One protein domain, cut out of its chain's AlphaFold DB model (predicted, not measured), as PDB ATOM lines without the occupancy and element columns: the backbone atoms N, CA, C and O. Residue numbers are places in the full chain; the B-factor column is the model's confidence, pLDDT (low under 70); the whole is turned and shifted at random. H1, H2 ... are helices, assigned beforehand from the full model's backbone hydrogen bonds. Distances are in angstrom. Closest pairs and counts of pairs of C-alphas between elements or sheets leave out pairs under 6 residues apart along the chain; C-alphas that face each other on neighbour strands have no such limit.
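What this domain is: This is residues 62 to 106 of the 188 residues of the protein "RNase H type-1 domain-containing protein" of Monilinia fructigena (UniProt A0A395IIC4). One long helix, H1, makes most of the length of a rod; after residue 89 the backbone turns through the short H2, and an unnamed tail, residues 97 to 106, first folds back beside the last part of H1 and then turns away from it, so that residue 106 lies well off the helix. The printed part has 45 residues with two named helices, H1 then H2, and no named strand: all helix. It is extended, with a radius of gyration of the C-alphas of 14.8 A and spans of 49 by 21 by 9 A.

Where its parts are: Find C-alpha 65 at (8.055, -22.755, 26.147); from there H1, residues 65 to 89, runs 36.6 A to C-alpha 89 at (10.682, -43.853, -3.636). Farther on, H2, residues 93 to 96, spans 5.0 A and ends at C-alpha 96, (7.346, -51.025, -1.805).

How they stand to each other: H1 and H2 are close but not clearly touching; their closest C-alphas, of Tyr 88 and Arg 96, are 7.3 A apart. In H1, 20 of 21 O i to N i+4 pairs are within hydrogen-bond range; H2 is too short for such a pair.

The domain as a whole: Look to Glu 62 and Ser 94 for the C-alphas farthest apart, 49.5 A. The printed part has no cut, and the link from H1 to H2 is tight. Confidence is low at residues 62 to 63, under 70.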
ATOM      1  N   GLU A  62       4.038 -13.355  23.172       67.69
ATOM      2  CA  GLU A  62       5.206 -14.205  22.998       67.69
ATOM      3  C   GLU A  62       4.839 -15.701  23.136       67.69
ATOM      4  O   GLU A  62       3.946 -16.082  23.905       67.69
ATOM      5  N   PRO A  63       5.488 -16.594  22.370       67.62
ATOM      6  CA  PRO A  63       5.202 -18.020  22.424       67.62
ATOM      7  C   PRO A  63       5.752 -18.643  23.715       67.62
ATOM      8  O   PRO A  63       6.935 -18.537  24.033       67.62
ATOM      9  N   THR A  64       4.897 -19.354  24.455       74.69
ATOM     10  CA  THR A  64       5.297 -20.082  25.670       74.69
ATOM     11  C   THR A  64       6.278 -21.208  25.337       74.69
ATOM     12  O   THR A  64       6.190 -21.808  24.267       74.69
ATOM     13  N   ILE A  65       7.142 -21.598  26.281       79.94
ATOM     14  CA  ILE A  65       8.055 -22.755  26.147       79.94
ATOM     15  C   ILE A  65       7.318 -24.018  25.662       79.94
ATOM     16  O   ILE A  65       7.785 -24.695  24.747       79.94
ATOM     17  N   SER A  66       6.137 -24.312  26.225       80.12
ATOM     18  CA  SER A  66       5.292 -25.433  25.779       80.12
ATOM     19  C   SER A  66       4.799 -25.258  24.336       80.12
ATOM     20  O   SER A  66       4.826 -26.208  23.550       80.12
ATOM     21  N   GLY A  67       4.413 -24.035  23.954       82.31
ATOM     22  CA  GLY A  67       4.026 -23.689  22.585       82.31
ATOM     23  C   GLY A  67       5.174 -23.912  21.601       82.31
ATOM     24  O   GLY A  67       5.014 -24.650  20.636       82.31
ATOM     25  N   ILE A  68       6.368 -23.395  21.906       85.00
ATOM     26  CA  ILE A  68       7.582 -23.610  21.102       85.00
ATOM     27  C   ILE A  68       7.901 -25.102  20.986       85.00
ATOM     28  O   ILE A  68       8.150 -25.594  19.888       85.00
ATOM     29  N   GLY A  69       7.862 -25.841  22.098       86.62
ATOM     30  CA  GLY A  69       8.092 -27.286  22.100       86.62
ATOM     31  C   GLY A  69       7.051 -28.058  21.285       86.62
ATOM     32  O   GLY A  69       7.358 -29.093  20.696       86.62
ATOM     33  N   THR A  70       5.816 -27.568  21.216       88.25
ATOM     34  CA  THR A  70       4.752 -28.148  20.385       88.25
ATOM     35  C   THR A  70       5.000 -27.872  18.907       88.25
ATOM     36  O   THR A  70       5.002 -28.815  18.118       88.25
ATOM     37  N   THR A  71       5.334 -26.634  18.541       87.38
ATOM     38  CA  THR A  71       5.706 -26.273  17.165       87.38
ATOM     39  C   THR A  71       6.943 -27.034  16.692       87.38
ATOM     40  O   THR A  71       6.958 -27.555  15.581       87.38
ATOM     41  N   ALA A  72       7.965 -27.172  17.542       90.12
ATOM     42  CA  ALA A  72       9.173 -27.927  17.223       90.12
ATOM     43  C   ALA A  72       8.873 -29.411  16.963       90.12
ATOM     44  O   ALA A  72       9.372 -29.977  15.991       90.12
ATOM     45  N   ARG A  73       8.020 -30.038  17.787       90.88
ATOM     46  CA  ARG A  73       7.568 -31.424  17.573       90.88
ATOM     47  C   ARG A  73       6.755 -31.568  16.289       90.88
ATOM     48  O   ARG A  73       6.980 -32.514  15.544       90.88
ATOM     49  N   ALA A  74       5.852 -30.629  16.007       91.19
ATOM     50  CA  ALA A  74       5.078 -30.629  14.769       91.19
ATOM     51  C   ALA A  74       5.992 -30.526  13.538       91.19
ATOM     52  O   ALA A  74       5.873 -31.330  12.615       91.19
ATOM     53  N   LEU A  75       6.962 -29.606  13.560       94.25
ATOM     54  CA  LEU A  75       7.942 -29.449  12.487       94.25
ATOM     55  C   LEU A  75       8.802 -30.706  12.307       94.25
ATOM     56  O   LEU A  75       9.037 -31.129  11.175       94.25
ATOM     57  N   ALA A  76       9.244 -31.324  13.406       89.81
ATOM     58  CA  ALA A  76       9.980 -32.582  13.363       89.81
ATOM     59  C   ALA A  76       9.140 -33.691  12.714       89.81
ATOM     60  O   ALA A  76       9.608 -34.327  11.778       89.81
ATOM     61  N   ASN A  77       7.878 -33.858  13.125       89.12
ATOM     62  CA  ASN A  77       6.976 -34.865  12.562       89.12
ATOM     63  C   ASN A  77       6.770 -34.690  11.049       89.12
ATOM     64  O   ASN A  77       6.828 -35.673  10.304       89.12
ATOM     65  N   VAL A  78       6.564 -33.451  10.585       91.75
ATOM     66  CA  VAL A  78       6.435 -33.140   9.150       91.75
ATOM     67  C   VAL A  78       7.734 -33.465   8.416       91.75
ATOM     68  O   VAL A  78       7.721 -34.215   7.446       91.75
ATOM     69  N   THR A  79       8.870 -32.982   8.925       92.81
ATOM     70  CA  THR A  79      10.192 -33.205   8.313       92.81
ATOM     71  C   THR A  79      10.515 -34.694   8.195       92.81
ATOM     72  O   THR A  79      11.021 -35.157   7.175       92.81
ATOM     73  N   THR A  80      10.201 -35.462   9.234       89.94
ATOM     74  CA  THR A  80      10.395 -36.909   9.266       89.94
ATOM     75  C   THR A  80       9.489 -37.630   8.267       89.94
ATOM     76  O   THR A  80       9.952 -38.534   7.571       89.94
ATOM     77  N   SER A  81       8.228 -37.213   8.143       88.31
ATOM     78  CA  SER A  81       7.283 -37.778   7.167       88.31
ATOM     79  C   SER A  81       7.712 -37.485   5.725       88.31
ATOM     80  O   SER A  81       7.693 -38.375   4.870       88.31
ATOM     81  N   ASP A  82       8.182 -36.265   5.465       92.00
ATOM     82  CA  ASP A  82       8.740 -35.855   4.175       92.00
ATOM     83  C   ASP A  82       9.987 -36.664   3.816       92.00
ATOM     84  O   ASP A  82      10.126 -37.158   2.693       92.00
ATOM     85  N   TRP A  83      10.901 -36.826   4.775       93.38
ATOM     86  CA  TRP A  83      12.098 -37.641   4.594       93.38
ATOM     87  C   TRP A  83      11.751 -39.101   4.286       93.38
ATOM     88  O   TRP A  83      12.338 -39.682   3.368       93.38
ATOM     89  N   TRP A  84      10.784 -39.691   4.998       92.88
ATOM     90  CA  TRP A  84      10.348 -41.059   4.723       92.88
ATOM     91  C   TRP A  84       9.755 -41.182   3.326       92.88
ATOM     92  O   TRP A  84      10.140 -42.079   2.586       92.88
ATOM     93  N   SER A  85       8.898 -40.243   2.926       90.06
ATOM     94  CA  SER A  85       8.273 -40.236   1.599       90.06
ATOM     95  C   SER A  85       9.315 -40.200   0.475       90.06
ATOM     96  O   SER A  85       9.201 -40.936  -0.503       90.06
ATOM     97  N   ARG A  86      10.378 -39.402   0.635       91.44
ATOM     98  CA  ARG A  86      11.503 -39.352  -0.319       91.44
ATOM     99  C   ARG A  86      12.351 -40.618  -0.289       91.44
ATOM    100  O   ARG A  86      12.823 -41.054  -1.329       91.44
ATOM    101  N   SER A  87      12.551 -41.205   0.884       89.44
ATOM    102  CA  SER A  87      13.320 -42.446   1.023       89.44
ATOM    103  C   SER A  87      12.561 -43.635   0.431       89.44
ATOM    104  O   SER A  87      13.154 -44.476  -0.239       89.44
ATOM    105  N   TYR A  88      11.237 -43.661   0.602       88.12
ATOM    106  CA  TYR A  88      10.330 -44.696   0.115       88.12
ATOM    107  C   TYR A  88      10.359 -44.853  -1.411       88.12
ATOM    108  O   TYR A  88      10.263 -45.970  -1.919       88.12
ATOM    109  N   THR A  89      10.553 -43.769  -2.169       87.50
ATOM    110  CA  THR A  89      10.682 -43.853  -3.636       87.50
ATOM    111  C   THR A  89      11.975 -44.540  -4.079       87.50
ATOM    112  O   THR A  89      11.999 -45.150  -5.147       87.50
ATOM    113  N   GLY A  90      13.021 -44.501  -3.248       89.12
ATOM    114  CA  GLY A  90      14.289 -45.194  -3.472       89.12
ATOM    115  C   GLY A  90      14.269 -46.685  -3.115       89.12
ATOM    116  O   GLY A  90      15.228 -47.395  -3.420       89.12
ATOM    117  N   LEU A  91      13.201 -47.190  -2.483       88.75
ATOM    118  CA  LEU A  91      13.072 -48.610  -2.150       88.75
ATOM    119  C   LEU A  91      12.812 -49.462  -3.402       88.75
ATOM    120  O   LEU A  91      12.077 -49.086  -4.326       88.75
ATOM    121  N   SER A  92      13.362 -50.680  -3.400       90.06
ATOM    122  CA  SER A  92      13.085 -51.659  -4.453       90.06
ATOM    123  C   SER A  92      11.590 -52.006  -4.511       90.06
ATOM    124  O   SER A  92      10.859 -51.877  -3.526       90.06
ATOM    125  N   ALA A  93      11.121 -52.474  -5.672       87.25
ATOM    126  CA  ALA A  93       9.712 -52.830  -5.869       87.25
ATOM    127  C   ALA A  93       9.216 -53.870  -4.847       87.25
ATOM    128  O   ALA A  93       8.091 -53.774  -4.360       87.25
ATOM    129  N   SER A  94      10.078 -54.817  -4.462       83.75
ATOM    130  CA  SER A  94       9.772 -55.830  -3.449       83.75
ATOM    131  C   SER A  94       9.495 -55.226  -2.076       83.75
ATOM    132  O   SER A  94       8.608 -55.712  -1.384       83.75
ATOM    133  N   TYR A  95      10.218 -54.169  -1.689       83.19
ATOM    134  CA  TYR A  95       9.985 -53.484  -0.416       83.19
ATOM    135  C   TYR A  95       8.773 -52.546  -0.473       83.19
ATOM    136  O   TYR A  95       8.004 -52.497   0.483       83.19
ATOM    137  N   ARG A  96       8.536 -51.875  -1.609       85.81
ATOM    138  CA  ARG A  96       7.346 -51.025  -1.805       85.81
ATOM    139  C   ARG A  96       6.022 -51.798  -1.773       85.81
ATOM    140  O   ARG A  96       4.998 -51.228  -1.431       85.81
ATOM    141  N   LYS A  97       6.027 -53.105  -2.057       86.06
ATOM    142  CA  LYS A  97       4.835 -53.962  -1.913       86.06
ATOM    143  C   LYS A  97       4.266 -53.972  -0.483       86.06
ATOM    144  O   LYS A  97       3.085 -54.239  -0.308       86.06
ATOM    145  N   TRP A  98       5.101 -53.728   0.524       81.50
ATOM    146  CA  TRP A  98       4.707 -53.824   1.931       81.50
ATOM    147  C   TRP A  98       4.147 -52.523   2.508       81.50
ATOM    148  O   TRP A  98       3.746 -52.537   3.666       81.50
ATOM    149  N   GLU A  99       4.152 -51.423   1.741       83.81
ATOM    150  CA  GLU A  99       3.569 -50.128   2.138       83.81
ATOM    151  C   GLU A  99       3.949 -49.700   3.563       83.81
ATOM    152  O   GLU A  99       3.126 -49.251   4.359       83.81
ATOM    153  N   LEU A 100       5.229 -49.876   3.906       81.62
ATOM    154  CA  LEU A 100       5.717 -49.633   5.257       81.62
ATOM    155  C   LEU A 100       5.551 -48.153   5.623       81.62
ATOM    156  O   LEU A 100       6.112 -47.263   4.980       81.62
ATOM    157  N   GLY A 101       4.798 -47.898   6.690       81.38
ATOM    158  CA  GLY A 101       4.782 -46.601   7.353       81.38
ATOM    159  C   GLY A 101       6.055 -46.399   8.171       81.38
ATOM    160  O   GLY A 101       6.598 -47.346   8.741       81.38
ATOM    161  N   TYR A 102       6.524 -45.157   8.261       81.44
ATOM    162  CA  TYR A 102       7.586 -44.818   9.200       81.44
ATOM    163  C   TYR A 102       7.018 -44.660  10.606       81.44
ATOM    164  O   TYR A 102       6.124 -43.845  10.836       81.44
ATOM    165  N   ALA A 103       7.569 -45.412  11.552       77.75
ATOM    166  CA  ALA A 103       7.253 -45.293  12.964       77.75
ATOM    167  C   ALA A 103       8.552 -45.196  13.771       77.75
ATOM    168  O   ALA A 103       9.445 -46.026  13.621       77.75
ATOM    169  N   ILE A 104       8.645 -44.184  14.638       75.12
ATOM    170  CA  ILE A 104       9.740 -44.058  15.619       75.12
ATOM    171  C   ILE A 104       9.510 -45.025  16.788       75.12
ATOM    172  O   ILE A 104      10.455 -45.516  17.401       75.12
ATOM    173  N   ALA A 105       8.241 -45.287  17.106       80.81
ATOM    174  CA  ALA A 105       7.866 -46.189  18.179       80.81
ATOM    175  C   ALA A 105       8.163 -47.642  17.801       80.81
ATOM    176  O   ALA A 105       7.875 -48.082  16.688       80.81
ATOM    177  N   GLU A 106       8.691 -48.391  18.765       81.50
ATOM    178  CA  GLU A 106       8.934 -49.818  18.609       81.50
ATOM    179  C   GLU A 106       7.603 -50.557  18.361       81.50
ATOM    180  O   GLU A 106       6.686 -50.453  19.186       81.50
TER     181      GLU A 106